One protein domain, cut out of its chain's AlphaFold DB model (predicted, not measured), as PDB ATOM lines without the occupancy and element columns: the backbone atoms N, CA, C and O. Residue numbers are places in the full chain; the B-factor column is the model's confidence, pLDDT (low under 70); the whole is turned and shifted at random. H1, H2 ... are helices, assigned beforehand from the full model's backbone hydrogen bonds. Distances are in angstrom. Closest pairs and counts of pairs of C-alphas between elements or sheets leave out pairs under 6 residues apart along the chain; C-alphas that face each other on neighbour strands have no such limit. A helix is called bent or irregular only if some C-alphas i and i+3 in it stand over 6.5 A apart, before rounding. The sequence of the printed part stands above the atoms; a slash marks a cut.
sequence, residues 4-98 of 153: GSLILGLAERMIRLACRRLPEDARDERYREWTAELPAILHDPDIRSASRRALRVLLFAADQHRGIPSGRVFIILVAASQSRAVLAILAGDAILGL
ATOM      1  N   GLY A   4     -14.375 -25.824 -37.304       65.25
ATOM      2  CA  GLY A   4     -14.271 -24.613 -36.487       65.25
ATOM      3  C   GLY A   4     -15.614 -23.948 -36.163       65.25
ATOM      4  O   GLY A   4     -15.775 -23.430 -35.061       65.25
ATOM      5  N   SER A   5     -16.613 -24.013 -37.055       71.38
ATOM      6  CA  SER A   5     -17.914 -23.366 -36.825       71.38
ATOM      7  C   SER A   5     -18.737 -24.062 -35.735       71.38
ATOM      8  O   SER A   5     -19.513 -23.415 -35.038       71.38
ATOM      9  N   LEU A   6     -18.562 -25.379 -35.561       74.00
ATOM     10  CA  LEU A   6     -19.236 -26.144 -34.505       74.00
ATOM     11  C   LEU A   6     -18.666 -25.824 -33.120       74.00
ATOM     12  O   LEU A   6     -19.422 -25.655 -32.167       74.00
ATOM     13  N   ILE A   7     -17.339 -25.709 -33.022       71.56
ATOM     14  CA  ILE A   7     -16.659 -25.349 -31.773       71.56
ATOM     15  C   ILE A   7     -17.039 -23.928 -31.352       71.56
ATOM     16  O   ILE A   7     -17.341 -23.709 -30.180       71.56
ATOM     17  N   LEU A   8     -17.100 -22.992 -32.306       78.12
ATOM     18  CA  LEU A   8     -17.512 -21.616 -32.033       78.12
ATOM     19  C   LEU A   8     -18.951 -21.559 -31.498       78.12
ATOM     20  O   LEU A   8     -19.194 -20.954 -30.458       78.12
ATOM     21  N   GLY A   9     -19.886 -22.261 -32.148       78.75
ATOM     22  CA  GLY A   9     -21.283 -22.304 -31.711       78.75
ATOM     23  C   GLY A   9     -21.474 -22.962 -30.339       78.75
ATOM     24  O   GLY A   9     -22.337 -22.550 -29.563       78.75
ATOM     25  N   LEU A  10     -20.655 -23.964 -29.998       72.25
ATOM     26  CA  LEU A  10     -20.681 -24.574 -28.670       72.25
ATOM     27  C   LEU A  10     -20.142 -23.614 -27.600       72.25
ATOM     28  O   LEU A  10     -20.783 -23.437 -26.562       72.25
ATOM     29  N   ALA A  11     -19.000 -22.976 -27.860       74.62
ATOM     30  CA  ALA A  11     -18.388 -22.018 -26.946       74.62
ATOM     31  C   ALA A  11     -19.298 -20.801 -26.709       74.62
ATOM     32  O   ALA A  11     -19.509 -20.401 -25.566       74.62
ATOM     33  N   GLU A  12     -19.936 -20.284 -27.759       82.88
ATOM     34  CA  GLU A  12     -20.917 -19.201 -27.664       82.88
ATOM     35  C   GLU A  12     -22.132 -19.608 -26.814       82.88
ATOM     36  O   GLU A  12     -22.610 -18.843 -25.973       82.88
ATOM     37  N   ARG A  13     -22.612 -20.851 -26.960       79.88
ATOM     38  CA  ARG A  13     -23.706 -21.376 -26.132       79.88
ATOM     39  C   ARG A  13     -23.310 -21.490 -24.660       79.88
ATOM     40  O   ARG A  13     -24.139 -21.209 -23.792       79.88
ATOM     41  N   MET A  14     -22.066 -21.870 -24.371       75.50
ATOM     42  CA  MET A  14     -21.534 -21.875 -23.007       75.50
ATOM     43  C   MET A  14     -21.455 -20.456 -22.442       75.50
ATOM     44  O   MET A  14     -21.984 -20.218 -21.358       75.50
ATOM     45  N   ILE A  15     -20.911 -19.498 -23.193       80.50
ATOM     46  CA  ILE A  15     -20.856 -18.084 -22.797       80.50
ATOM     47  C   ILE A  15     -22.259 -17.535 -22.522       80.50
ATOM     48  O   ILE A  15     -22.496 -16.955 -21.468       80.50
ATOM     49  N   ARG A  16     -23.241 -17.821 -23.384       81.88
ATOM     50  CA  ARG A  16     -24.638 -17.409 -23.174       81.88
ATOM     51  C   ARG A  16     -25.212 -17.931 -21.855       81.88
ATOM     52  O   ARG A  16     -25.968 -17.231 -21.183       81.88
ATOM     53  N   LEU A  17     -24.874 -19.165 -21.480       78.94
ATOM     54  CA  LEU A  17     -25.280 -19.746 -20.199       78.94
ATOM     55  C   LEU A  17     -24.574 -19.089 -19.006       78.94
ATOM     56  O   LEU A  17     -25.197 -18.975 -17.954       78.94
ATOM     57  N   ALA A  18     -23.319 -18.658 -19.163       75.06
ATOM     58  CA  ALA A  18     -22.600 -17.901 -18.137       75.06
ATOM     59  C   ALA A  18     -23.226 -16.510 -17.958       75.06
ATOM     60  O   ALA A  18     -23.602 -16.144 -16.846       75.06
ATOM     61  N   CYS A  19     -23.465 -15.788 -19.058       78.94
ATOM     62  CA  CYS A  19     -24.062 -14.450 -19.058       78.94
ATOM     63  C   CYS A  19     -25.447 -14.415 -18.401       78.94
ATOM     64  O   CYS A  19     -25.757 -13.471 -17.687       78.94
ATOM     65  N   ARG A  20     -26.267 -15.469 -18.538       80.62
ATOM     66  CA  ARG A  20     -27.573 -15.567 -17.850       80.62
ATOM     67  C   ARG A  20     -27.497 -15.493 -16.321       80.62
ATOM     68  O   ARG A  20     -28.532 -15.292 -15.691       80.62
ATOM     69  N   ARG A  21     -26.321 -15.690 -15.723       72.44
ATOM     70  CA  ARG A  21     -26.106 -15.607 -14.271       72.44
ATOM     71  C   ARG A  21     -25.573 -14.255 -13.805       72.44
ATOM     72  O   ARG A  21     -25.562 -14.021 -12.603       72.44
ATOM     73  N   LEU A  22     -25.143 -13.385 -14.719       73.00
ATOM     74  CA  LEU A  22     -24.727 -12.028 -14.376       73.00
ATOM     75  C   LEU A  22     -25.947 -11.121 -14.109       73.00
ATOM     76  O   LEU A  22     -27.059 -11.453 -14.540       73.00
ATOM     77  N   PRO A  23     -25.765  -9.990 -13.404       75.12
ATOM     78  CA  PRO A  23     -26.755  -8.912 -13.342       75.12
ATOM     79  C   PRO A  23     -27.116  -8.444 -14.752       75.12
ATOM     80  O   PRO A  23     -26.242  -8.443 -15.618       75.12
ATOM     81  N   GLU A  24     -28.381  -8.088 -14.981       79.50
ATOM     82  CA  GLU A  24     -28.937  -7.755 -16.304       79.50
ATOM     83  C   GLU A  24     -28.093  -6.699 -17.036       79.50
ATOM     84  O   GLU A  24     -27.719  -6.899 -18.190       79.50
ATOM     85  N   ASP A  25     -27.646  -5.693 -16.290       79.44
ATOM     86  CA  ASP A  25     -26.829  -4.560 -16.729       79.44
ATOM     87  C   ASP A  25     -25.458  -4.974 -17.296       79.44
ATOM     88  O   ASP A  25     -24.925  -4.321 -18.186       79.44
ATOM     89  N   ALA A  26     -24.886  -6.082 -16.809       76.69
ATOM     90  CA  ALA A  26     -23.559  -6.563 -17.203       76.69
ATOM     91  C   ALA A  26     -23.605  -7.716 -18.222       76.69
ATOM     92  O   ALA A  26     -22.555  -8.156 -18.700       76.69
ATOM     93  N   ARG A  27     -24.793  -8.254 -18.547       80.69
ATOM     94  CA  ARG A  27     -24.918  -9.452 -19.401       80.69
ATOM     95  C   ARG A  27     -24.490  -9.189 -20.827       80.69
ATOM     96  O   ARG A  27     -23.711  -9.970 -21.365       80.69
ATOM     97  N   ASP A  28     -25.023  -8.134 -21.428       82.94
ATOM     98  CA  ASP A  28     -24.847  -7.869 -22.855       82.94
ATOM     99  C   ASP A  28     -23.431  -7.381 -23.164       82.94
ATOM    100  O   ASP A  28     -22.847  -7.775 -24.175       82.94
ATOM    101  N   GLU A  29     -22.851  -6.598 -22.254       82.94
ATOM    102  CA  GLU A  29     -21.466  -6.143 -22.349       82.94
ATOM    103  C   GLU A  29     -20.488  -7.317 -22.212       82.94
ATOM    104  O   GLU A  29     -19.677  -7.546 -23.114       82.94
ATOM    105  N   ARG A  30     -20.643  -8.161 -21.178       79.75
ATOM    106  CA  ARG A  30     -19.802  -9.362 -21.023       79.75
ATOM    107  C   ARG A  30     -20.018 -10.403 -22.107       79.75
ATOM    108  O   ARG A  30     -19.063 -11.060 -22.510       79.75
ATOM    109  N   TYR A  31     -21.241 -10.553 -22.607       82.38
ATOM    110  CA  TYR A  31     -21.509 -11.451 -23.725       82.38
ATOM    111  C   TYR A  31     -20.741 -11.014 -24.973       82.38
ATOM    112  O   TYR A  31     -20.097 -11.850 -25.606       82.38
ATOM    113  N   ARG A  32     -20.767  -9.720 -25.318       83.94
ATOM    114  CA  ARG A  32     -20.035  -9.194 -26.480       83.94
ATOM    115  C   ARG A  32     -18.525  -9.311 -26.322       83.94
ATOM    116  O   ARG A  32     -17.884  -9.776 -27.257       83.94
ATOM    117  N   GLU A  33     -17.974  -8.948 -25.165       84.38
ATOM    118  CA  GLU A  33     -16.537  -9.110 -24.903       84.38
ATOM    119  C   GLU A  33     -16.103 -10.568 -25.068       84.38
ATOM    120  O   GLU A  33     -15.238 -10.881 -25.884       84.38
ATOM    121  N   TRP A  34     -16.751 -11.493 -24.357       82.81
ATOM    122  CA  TRP A  34     -16.313 -12.887 -24.348       82.81
ATOM    123  C   TRP A  34     -16.522 -13.577 -25.696       82.81
ATOM    124  O   TRP A  34     -15.727 -14.437 -26.075       82.81
ATOM    125  N   THR A  35     -17.569 -13.215 -26.445       86.56
ATOM    126  CA  THR A  35     -17.788 -13.765 -27.795       86.56
ATOM    127  C   THR A  35     -16.828 -13.197 -28.837       86.56
ATOM    128  O   THR A  35     -16.492 -13.920 -29.774       86.56
ATOM    129  N   ALA A  36     -16.335 -11.966 -28.665       86.75
ATOM    130  CA  ALA A  36     -15.321 -11.379 -29.539       86.75
ATOM    131  C   ALA A  36     -13.943 -12.051 -29.385       86.75
ATOM    132  O   ALA A  36     -13.197 -12.158 -30.359       86.75
ATOM    133  N   GLU A  37     -13.624 -12.573 -28.198       81.31
ATOM    134  CA  GLU A  37     -12.358 -13.271 -27.934       81.31
ATOM    135  C   GLU A  37     -12.314 -14.698 -28.515       81.31
ATOM    136  O   GLU A  37     -11.255 -15.181 -28.925       81.31
ATOM    137  N   LEU A  38     -13.462 -15.377 -28.630       83.50
ATOM    138  CA  LEU A  38     -13.552 -16.747 -29.159       83.50
ATOM    139  C   LEU A  38     -12.909 -16.950 -30.546       83.50
ATOM    140  O   LEU A  38     -12.099 -17.875 -30.697       83.50
ATOM    141  N   PRO A  39     -13.244 -16.154 -31.581       78.19
ATOM    142  CA  PRO A  39     -12.642 -16.314 -32.898       78.19
ATOM    143  C   PRO A  39     -11.148 -15.982 -32.902       78.19
ATOM    144  O   PRO A  39     -10.426 -16.603 -33.683       78.19
ATOM    145  N   ALA A  40     -10.678 -15.084 -32.028       82.44
ATOM    146  CA  ALA A  40      -9.258 -14.759 -31.900       82.44
ATOM    147  C   ALA A  40      -8.453 -15.963 -31.384       82.44
ATOM    148  O   ALA A  40      -7.434 -16.317 -31.970       82.44
ATOM    149  N   ILE A  41      -8.965 -16.675 -30.372       77.75
ATOM    150  CA  ILE A  41      -8.333 -17.897 -29.841       77.75
ATOM    151  C   ILE A  41      -8.362 -19.034 -30.881       77.75
ATOM    152  O   ILE A  41      -7.428 -19.833 -30.976       77.75
ATOM    153  N   LEU A  42      -9.426 -19.123 -31.687       76.69
ATOM    154  CA  LEU A  42      -9.550 -20.155 -32.721       76.69
ATOM    155  C   LEU A  42      -8.613 -19.914 -33.920       76.69
ATOM    156  O   LEU A  42      -8.154 -20.876 -34.544       76.69
ATOM    157  N   HIS A  43      -8.325 -18.654 -34.246       78.44
ATOM    158  CA  HIS A  43      -7.444 -18.275 -35.354       78.44
ATOM    159  C   HIS A  43      -5.997 -18.019 -34.929       78.44
ATOM    160  O   HIS A  43      -5.186 -17.687 -35.789       78.44
ATOM    161  N   ASP A  44      -5.665 -18.229 -33.654       78.19
ATOM    162  CA  ASP A  44      -4.313 -18.064 -33.130       78.19
ATOM    163  C   ASP A  44      -3.304 -18.938 -33.918       78.19
ATOM    164  O   ASP A  44      -3.393 -20.179 -33.877       78.19
ATOM    165  N   PRO A  45      -2.376 -18.318 -34.676       69.69
ATOM    166  CA  PRO A  45      -1.418 -19.030 -35.512       69.69
ATOM    167  C   PRO A  45      -0.307 -19.709 -34.700       69.69
ATOM    168  O   PRO A  45       0.294 -20.664 -35.203       69.69
ATOM    169  N   ASP A  46      -0.063 -19.292 -33.451       73.31
ATOM    170  CA  ASP A  46       0.965 -19.903 -32.596       73.31
ATOM    171  C   ASP A  46       0.569 -21.317 -32.151       73.31
ATOM    172  O   ASP A  46       1.411 -22.170 -31.847       73.31
ATOM    173  N   ILE A  47      -0.728 -21.628 -32.174       66.12
ATOM    174  CA  ILE A  47      -1.236 -22.942 -31.803       66.12
ATOM    175  C   ILE A  47      -1.332 -23.821 -33.053       66.12
ATOM    176  O   ILE A  47      -2.366 -23.926 -33.716       66.12
ATOM    177  N   ARG A  48      -0.244 -24.532 -33.356       65.44
ATOM    178  CA  ARG A  48      -0.155 -25.392 -34.549       65.44
ATOM    179  C   ARG A  48      -1.264 -26.443 -34.655       65.44
ATOM    180  O   ARG A  48      -1.740 -26.686 -35.761       65.44
ATOM    181  N   SER A  49      -1.723 -27.029 -33.546       70.44
ATOM    182  CA  SER A  49      -2.761 -28.064 -33.603       70.44
ATOM    183  C   SER A  49      -4.176 -27.492 -33.456       70.44
ATOM    184  O   SER A  49      -4.509 -26.787 -32.500       70.44
ATOM    185  N   ALA A  50      -5.043 -27.838 -34.411       68.56
ATOM    186  CA  ALA A  50      -6.462 -27.474 -34.386       68.56
ATOM    187  C   ALA A  50      -7.177 -28.030 -33.136       68.56
ATOM    188  O   ALA A  50      -8.093 -27.400 -32.608       68.56
ATOM    189  N   SER A  51      -6.707 -29.171 -32.624       64.75
ATOM    190  CA  SER A  51      -7.144 -29.796 -31.370       64.75
ATOM    191  C   SER A  51      -6.884 -28.906 -30.148       64.75
ATOM    192  O   SER A  51      -7.779 -28.699 -29.331       64.75
ATOM    193  N   ARG A  52      -5.681 -28.324 -30.030       69.88
ATOM    194  CA  ARG A  52      -5.315 -27.444 -28.911       69.88
ATOM    195  C   ARG A  52      -6.051 -26.117 -28.988       69.88
ATOM    196  O   ARG A  52      -6.469 -25.628 -27.947       69.88
ATOM    197  N   ARG A  53      -6.271 -25.568 -30.190       74.12
ATOM    198  CA  ARG A  53      -7.115 -24.372 -30.377       74.12
ATOM    199  C   ARG A  53      -8.536 -24.618 -29.892       74.12
ATOM    200  O   ARG A  53      -9.054 -23.847 -29.091       74.12
ATOM    201  N   ALA A  54      -9.129 -25.737 -30.309       71.00
ATOM    202  CA  ALA A  54     -10.458 -26.146 -29.873       71.00
ATOM    203  C   ALA A  54     -10.540 -26.304 -28.349       71.00
ATOM    204  O   ALA A  54     -11.440 -25.763 -27.710       71.00
ATOM    205  N   LEU A  55      -9.572 -27.003 -27.755       73.12
ATOM    206  CA  LEU A  55      -9.512 -27.205 -26.313       73.12
ATOM    207  C   LEU A  55      -9.358 -25.877 -25.562       73.12
ATOM    208  O   LEU A  55     -10.014 -25.681 -24.547       73.12
ATOM    209  N   ARG A  56      -8.534 -24.953 -26.065       76.12
ATOM    210  CA  ARG A  56      -8.297 -23.644 -25.444       76.12
ATOM    211  C   ARG A  56      -9.541 -22.762 -25.474       76.12
ATOM    212  O   ARG A  56      -9.866 -22.155 -24.463       76.12
ATOM    213  N   VAL A  57     -10.272 -22.771 -26.589       79.25
ATOM    214  CA  VAL A  57     -11.588 -22.128 -26.717       79.25
ATOM    215  C   VAL A  57     -12.580 -22.684 -25.685       79.25
ATOM    216  O   VAL A  57     -13.273 -21.925 -25.010       79.25
ATOM    217  N   LEU A  58     -12.625 -24.008 -25.520       72.19
ATOM    218  CA  LEU A  58     -13.519 -24.655 -24.553       72.19
ATOM    219  C   LEU A  58     -13.098 -24.396 -23.102       72.19
ATOM    220  O   LEU A  58     -13.959 -24.185 -22.252       72.19
ATOM    221  N   LEU A  59     -11.794 -24.378 -22.819       72.00
ATOM    222  CA  LEU A  59     -11.250 -24.038 -21.505       72.00
ATOM    223  C   LEU A  59     -11.542 -22.586 -21.142       72.00
ATOM    224  O   LEU A  59     -11.957 -22.339 -20.019       72.00
ATOM    225  N   PHE A  60     -11.400 -21.650 -22.083       75.88
ATOM    226  CA  PHE A  60     -11.766 -20.252 -21.875       75.88
ATOM    227  C   PHE A  60     -13.254 -20.118 -21.522       75.88
ATOM    228  O   PHE A  60     -13.599 -19.541 -20.495       75.88
ATOM    229  N   ALA A  61     -14.142 -20.738 -22.306       74.62
ATOM    230  CA  ALA A  61     -15.577 -20.717 -22.025       74.62
ATOM    231  C   ALA A  61     -15.939 -21.406 -20.690       74.62
ATOM    232  O   ALA A  61     -16.888 -20.998 -20.021       74.62
ATOM    233  N   ALA A  62     -15.195 -22.443 -20.294       67.69
ATOM    234  CA  ALA A  62     -15.355 -23.114 -19.007       67.69
ATOM    235  C   ALA A  62     -14.810 -22.288 -17.826       67.69
ATOM    236  O   ALA A  62     -15.370 -22.355 -16.734       67.69
ATOM    237  N   ASP A  63     -13.757 -21.495 -18.036       71.31
ATOM    238  CA  ASP A  63     -13.162 -20.623 -17.021       71.31
ATOM    239  C   ASP A  63     -14.111 -19.478 -16.646       71.31
ATOM    240  O   ASP A  63     -14.345 -19.238 -15.461       71.31
ATOM    241  N   GLN A  64     -14.809 -18.903 -17.636       72.12
ATOM    242  CA  GLN A  64     -15.911 -17.953 -17.402       72.12
ATOM    243  C   GLN A  64     -17.107 -18.583 -16.655       72.12
ATOM    244  O   GLN A  64     -17.995 -17.890 -16.158       72.12
ATOM    245  N   HIS A  65     -17.125 -19.915 -16.540       65.81
ATOM    246  CA  HIS A  65     -18.116 -20.716 -15.820       65.81
ATOM    247  C   HIS A  65     -17.657 -21.174 -14.426       65.81
ATOM    248  O   HIS A  65     -18.405 -21.907 -13.778       65.81
ATOM    249  N   ARG A  66     -16.488 -20.751 -13.908       56.03
ATOM    250  CA  ARG A  66     -15.935 -21.191 -12.598       56.03
ATOM    251  C   ARG A  66     -16.836 -20.968 -11.366       56.03
ATOM    252  O   ARG A  66     -16.496 -21.428 -10.282       56.03
ATOM    253  N   GLY A  67     -18.011 -20.355 -11.520       55.78
ATOM    254  CA  GLY A  67     -19.093 -20.348 -10.525       55.78
ATOM    255  C   GLY A  67     -20.091 -21.525 -10.596       55.78
ATOM    256  O   GLY A  67     -21.132 -21.465  -9.940       55.78
ATOM    257  N   ILE A  68     -19.868 -22.571 -11.410       52.53
ATOM    258  CA  ILE A  68     -20.776 -23.732 -11.577       52.53
ATOM    259  C   ILE A  68     -20.123 -25.031 -11.066       52.53
ATOM    260  O   ILE A  68     -18.949 -25.259 -11.344       52.53
ATOM    261  N   PRO A  69     -20.868 -25.947 -10.405       53.50
ATOM    262  CA  PRO A  69     -20.369 -27.283 -10.074       53.50
ATOM    263  C   PRO A  69     -19.890 -28.049 -11.320       53.50
ATOM    264  O   PRO A  69     -20.624 -28.217 -12.301       53.50
ATOM    265  N   SER A  70     -18.661 -28.561 -11.239       54.28
ATOM    266  CA  SER A  70     -17.840 -29.142 -12.314       54.28
ATOM    267  C   SER A  70     -18.512 -30.234 -13.166       54.28
ATOM    268  O   SER A  70     -18.102 -30.475 -14.302       54.28
ATOM    269  N   GLY A  71     -19.580 -30.870 -12.672       52.31
ATOM    270  CA  GLY A  71     -20.290 -31.949 -13.368       52.31
ATOM    271  C   GLY A  71     -20.984 -31.529 -14.672       52.31
ATOM    272  O   GLY A  71     -21.023 -32.309 -15.620       52.31
ATOM    273  N   ARG A  72     -21.485 -30.288 -14.781       56.19
ATOM    274  CA  ARG A  72     -22.138 -29.813 -16.024       56.19
ATOM    275  C   ARG A  72     -21.139 -29.474 -17.129       56.19
ATOM    276  O   ARG A  72     -21.435 -29.701 -18.298       56.19
ATOM    277  N   VAL A  73     -19.956 -28.988 -16.760       57.03
ATOM    278  CA  VAL A  73     -18.849 -28.737 -17.694       57.03
ATOM    279  C   VAL A  73     -18.356 -30.057 -18.287       57.03
ATOM    280  O   VAL A  73     -18.155 -30.150 -19.494       57.03
ATOM    281  N   PHE A  74     -18.271 -31.108 -17.463       55.16
ATOM    282  CA  PHE A  74     -17.909 -32.451 -17.913       55.16
ATOM    283  C   PHE A  74     -18.925 -33.031 -18.908       55.16
ATOM    284  O   PHE A  74     -18.529 -33.547 -19.947       55.16
ATOM    285  N   ILE A  75     -20.233 -32.875 -18.661       59.31
ATOM    286  CA  ILE A  75     -21.278 -33.323 -19.601       59.31
ATOM    287  C   ILE A  75     -21.195 -32.573 -20.938       59.31
ATOM    288  O   ILE A  75     -21.365 -33.188 -21.985       59.31
ATOM    289  N   ILE A  76     -20.901 -31.269 -20.932       59.31
ATOM    290  CA  ILE A  76     -20.768 -30.482 -22.169       59.31
ATOM    291  C   ILE A  76     -19.492 -30.859 -22.934       59.31
ATOM    292  O   ILE A  76     -19.542 -31.000 -24.151       59.31
ATOM    293  N   LEU A  77     -18.370 -31.083 -22.242       58.94
ATOM    294  CA  LEU A  77     -17.122 -31.565 -22.849       58.94
ATOM    295  C   LEU A  77     -17.261 -32.986 -23.416       58.94
ATOM    296  O   LEU A  77     -16.753 -33.264 -24.499       58.94
ATOM    297  N   VAL A  78     -17.985 -33.871 -22.730       57.81
ATOM    298  CA  VAL A  78     -18.301 -35.225 -23.215       57.81
ATOM    299  C   VAL A  78     -19.288 -35.178 -24.386       57.81
ATOM    300  O   VAL A  78     -19.129 -35.902 -25.363       57.81
ATOM    301  N   ALA A  79     -20.275 -34.283 -24.358       57.59
ATOM    302  CA  ALA A  79     -21.145 -34.049 -25.511       57.59
ATOM    303  C   ALA A  79     -20.359 -33.470 -26.706       57.59
ATOM    304  O   ALA A  79     -20.627 -33.817 -27.857       57.59
ATOM    305  N   ALA A  80     -19.344 -32.638 -26.447       56.62
ATOM    306  CA  ALA A  80     -18.435 -32.116 -27.464       56.62
ATOM    307  C   ALA A  80     -17.533 -33.213 -28.051       56.62
ATOM    308  O   ALA A  80     -17.353 -33.262 -29.268       56.62
ATOM    309  N   SER A  81     -17.022 -34.133 -27.222       56.28
ATOM    310  CA  SER A  81     -16.242 -35.290 -27.684       56.28
ATOM    311  C   SER A  81     -17.083 -36.291 -28.483       56.28
ATOM    312  O   SER A  81     -16.545 -37.011 -29.319       56.28
ATOM    313  N   GLN A  82     -18.409 -36.284 -28.311       57.03
ATOM    314  CA  GLN A  82     -19.338 -37.096 -29.099       57.03
ATOM    315  C   GLN A  82     -19.470 -36.638 -30.564       57.03
ATOM    316  O   GLN A  82     -19.975 -37.375 -31.414       57.03
ATOM    317  N   SER A  83     -18.990 -35.436 -30.896       56.03
ATOM    318  CA  SER A  83     -18.947 -34.962 -32.277       56.03
ATOM    319  C   SER A  83     -17.856 -35.712 -33.041       56.03
ATOM    320  O   SER A  83     -16.668 -35.541 -32.769       56.03
ATOM    321  N   ARG A  84     -18.238 -36.495 -34.059       57.62
ATOM    322  CA  ARG A  84     -17.307 -37.245 -34.933       57.62
ATOM    323  C   ARG A  84     -16.149 -36.393 -35.475       57.62
ATOM    324  O   ARG A  84     -15.066 -36.916 -35.685       57.62
ATOM    325  N   ALA A  85     -16.356 -35.088 -35.659       56.19
ATOM    326  CA  ALA A  85     -15.319 -34.143 -36.070       56.19
ATOM    327  C   ALA A  85     -14.259 -33.882 -34.981       56.19
ATOM    328  O   ALA A  85     -13.076 -33.800 -35.290       56.19
ATOM    329  N   VAL A  86     -14.662 -33.791 -33.711       59.06
ATOM    330  CA  VAL A  86     -13.744 -33.630 -32.571       59.06
ATOM    331  C   VAL A  86     -12.954 -34.919 -32.359       59.06
ATOM    332  O   VAL A  86     -11.736 -34.867 -32.205       59.06
ATOM    333  N   LEU A  87     -13.618 -36.074 -32.470       60.62
ATOM    334  CA  LEU A  87     -12.954 -37.380 -32.510       60.62
ATOM    335  C   LEU A  87     -11.977 -37.497 -33.682       60.62
ATOM    336  O   LEU A  87     -10.871 -37.968 -33.473       60.62
ATOM    337  N   ALA A  88     -12.331 -37.041 -34.886       60.72
ATOM    338  CA  ALA A  88     -11.443 -37.092 -36.049       60.72
ATOM    339  C   ALA A  88     -10.211 -36.182 -35.896       60.72
ATOM    340  O   ALA A  88      -9.113 -36.572 -36.280       60.72
ATOM    341  N   ILE A  89     -10.371 -34.996 -35.301       63.81
ATOM    342  CA  ILE A  89      -9.259 -34.072 -35.035       63.81
ATOM    343  C   ILE A  89      -8.327 -34.634 -33.951       63.81
ATOM    344  O   ILE A  89      -7.109 -34.591 -34.111       63.81
ATOM    345  N   LEU A  90      -8.881 -35.204 -32.875       61.56
ATOM    346  CA  LEU A  90      -8.099 -35.858 -31.820       61.56
ATOM    347  C   LEU A  90      -7.427 -37.147 -32.314       61.56
ATOM    348  O   LEU A  90      -6.264 -37.391 -32.004       61.56
ATOM    349  N   ALA A  91      -8.133 -37.947 -33.115       64.31
ATOM    350  CA  ALA A  91      -7.595 -39.152 -33.733       64.31
ATOM    351  C   ALA A  91      -6.489 -38.816 -34.734       64.31
ATOM    352  O   ALA A  91      -5.485 -39.513 -34.761       64.31
ATOM    353  N   GLY A  92      -6.621 -37.735 -35.509       65.19
ATOM    354  CA  GLY A  92      -5.577 -37.272 -36.422       65.19
ATOM    355  C   GLY A  92      -4.270 -36.935 -35.700       65.19
ATOM    356  O   GLY A  92      -3.209 -37.389 -36.122       65.19
ATOM    357  N   ASP A  93      -4.344 -36.216 -34.576       64.12
ATOM    358  CA  ASP A  93      -3.175 -35.900 -33.738       64.12
ATOM    359  C   ASP A  93      -2.579 -37.159 -33.083       64.12
ATOM    360  O   ASP A  93      -1.361 -37.335 -33.048       64.12
ATOM    361  N   ALA A  94      -3.428 -38.075 -32.607       68.06
ATOM    362  CA  ALA A  94      -2.988 -39.343 -32.028       68.06
ATOM    363  C   ALA A  94      -2.320 -40.255 -33.069       68.06
ATOM    364  O   ALA A  94      -1.301 -40.871 -32.772       68.06
ATOM    365  N   ILE A  95      -2.852 -40.312 -34.294       73.25
ATOM    366  CA  ILE A  95      -2.275 -41.057 -35.419       73.25
ATOM    367  C   ILE A  95      -0.936 -40.441 -35.820       73.25
ATOM    368  O   ILE A  95       0.030 -41.173 -36.003       73.25
ATOM    369  N   LEU A  96      -0.839 -39.112 -35.909       73.69
ATOM    370  CA  LEU A  96       0.417 -38.443 -36.248       73.69
ATOM    371  C   LEU A  96       1.483 -38.662 -35.162       73.69
ATOM    372  O   LEU A  96       2.637 -38.949 -35.479       73.69
ATOM    373  N   GLY A  97       1.084 -38.608 -33.889       71.12
ATOM    374  CA  GLY A  97       1.935 -38.962 -32.755       71.12
ATOM    375  C   GLY A  97       2.367 -40.428 -32.776       71.12
ATOM    376  O   GLY A  97       3.540 -40.719 -32.559       71.12
ATOM    377  N   LEU A  98       1.457 -41.350 -33.101       77.38
ATOM    378  CA  LEU A  98       1.746 -42.779 -33.222       77.38
ATOM    379  C   LEU A  98       2.703 -43.062 -34.385       77.38
ATOM    380  O   LEU A  98       3.641 -43.838 -34.220       77.38
TER     381      LEU A  98
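What this domain is: This is residues 4 to 98 of the 153 residues of an uncharacterized protein of Frankia torreyi (UniProt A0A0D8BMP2). Three helices, H1, H2 and H3, make an up-and-down bundle, each running against the one before; H4 lies loosely alongside H1 and H3, on the side away from H2, and H5 turns off steeply, lengthening the whole beyond the bundle. The printed part has 95 residues with five named helices, H1 to H5 in chain order, and no named strand: all helix. It is compact, with a radius of gyration of the C-alphas of 14.2 A, yet elongated, spanning 50 by 29 by 18 A.

How they stand to each other: H1, residues 4 to 19, touches H2, residues 24 to 43, closest at the C-alphas of Cys 19 and Arg 27, 5.1 A apart; this hairpin has a shallow tilt of 23 degrees. H3, residues 50 to 63, is the hub: it touches H1 the same way at 6 degrees, closest at the C-alphas of Ala 11 and Ala 61, 5.8 A. H2 and H3, also a hairpin, touch through residues 38 to 43 and 53 to 57 alone, with the C-alphas of Leu 42 and Arg 53 closest at 5.4 A. H4, residues 71 to 81, is close to but not clearly touching H3; the C-alphas of Ala 62 and Val 73 are closest, 6.7 A apart. H5, residues 84 to 98, touches residues 50 to 51 of H3 at a steep tilt of 57 degrees, closest at the C-alphas of Ser 51 and Ile 89, 6.0 A. H2 is apart from H4 and H5. Every O i to N i+4 pair is within hydrogen-bond range in H1, H3, H4 and H5, but 11 of 16 in H2.

Where its parts are: H1 begins at C-alpha 4, (-14.271, -24.613, -36.487), and is 22.4 A long. H2 measures 30.6 A and is irregular, C-alphas 25 and 28 being 7.2 A apart. H3 measures 19.8 A, H4 15.2 A and H5 19.9 A, ending at C-alpha 98, (1.746, -42.779, -33.222).

The domain as a whole: The C-alphas of Asp 25 and Leu 98 are farthest apart, 50.5 A. The printed part has no cut and no long link. Mean pLDDT of the printed part is 70.6; 38 residues are under 70, among them residues 65 to 94.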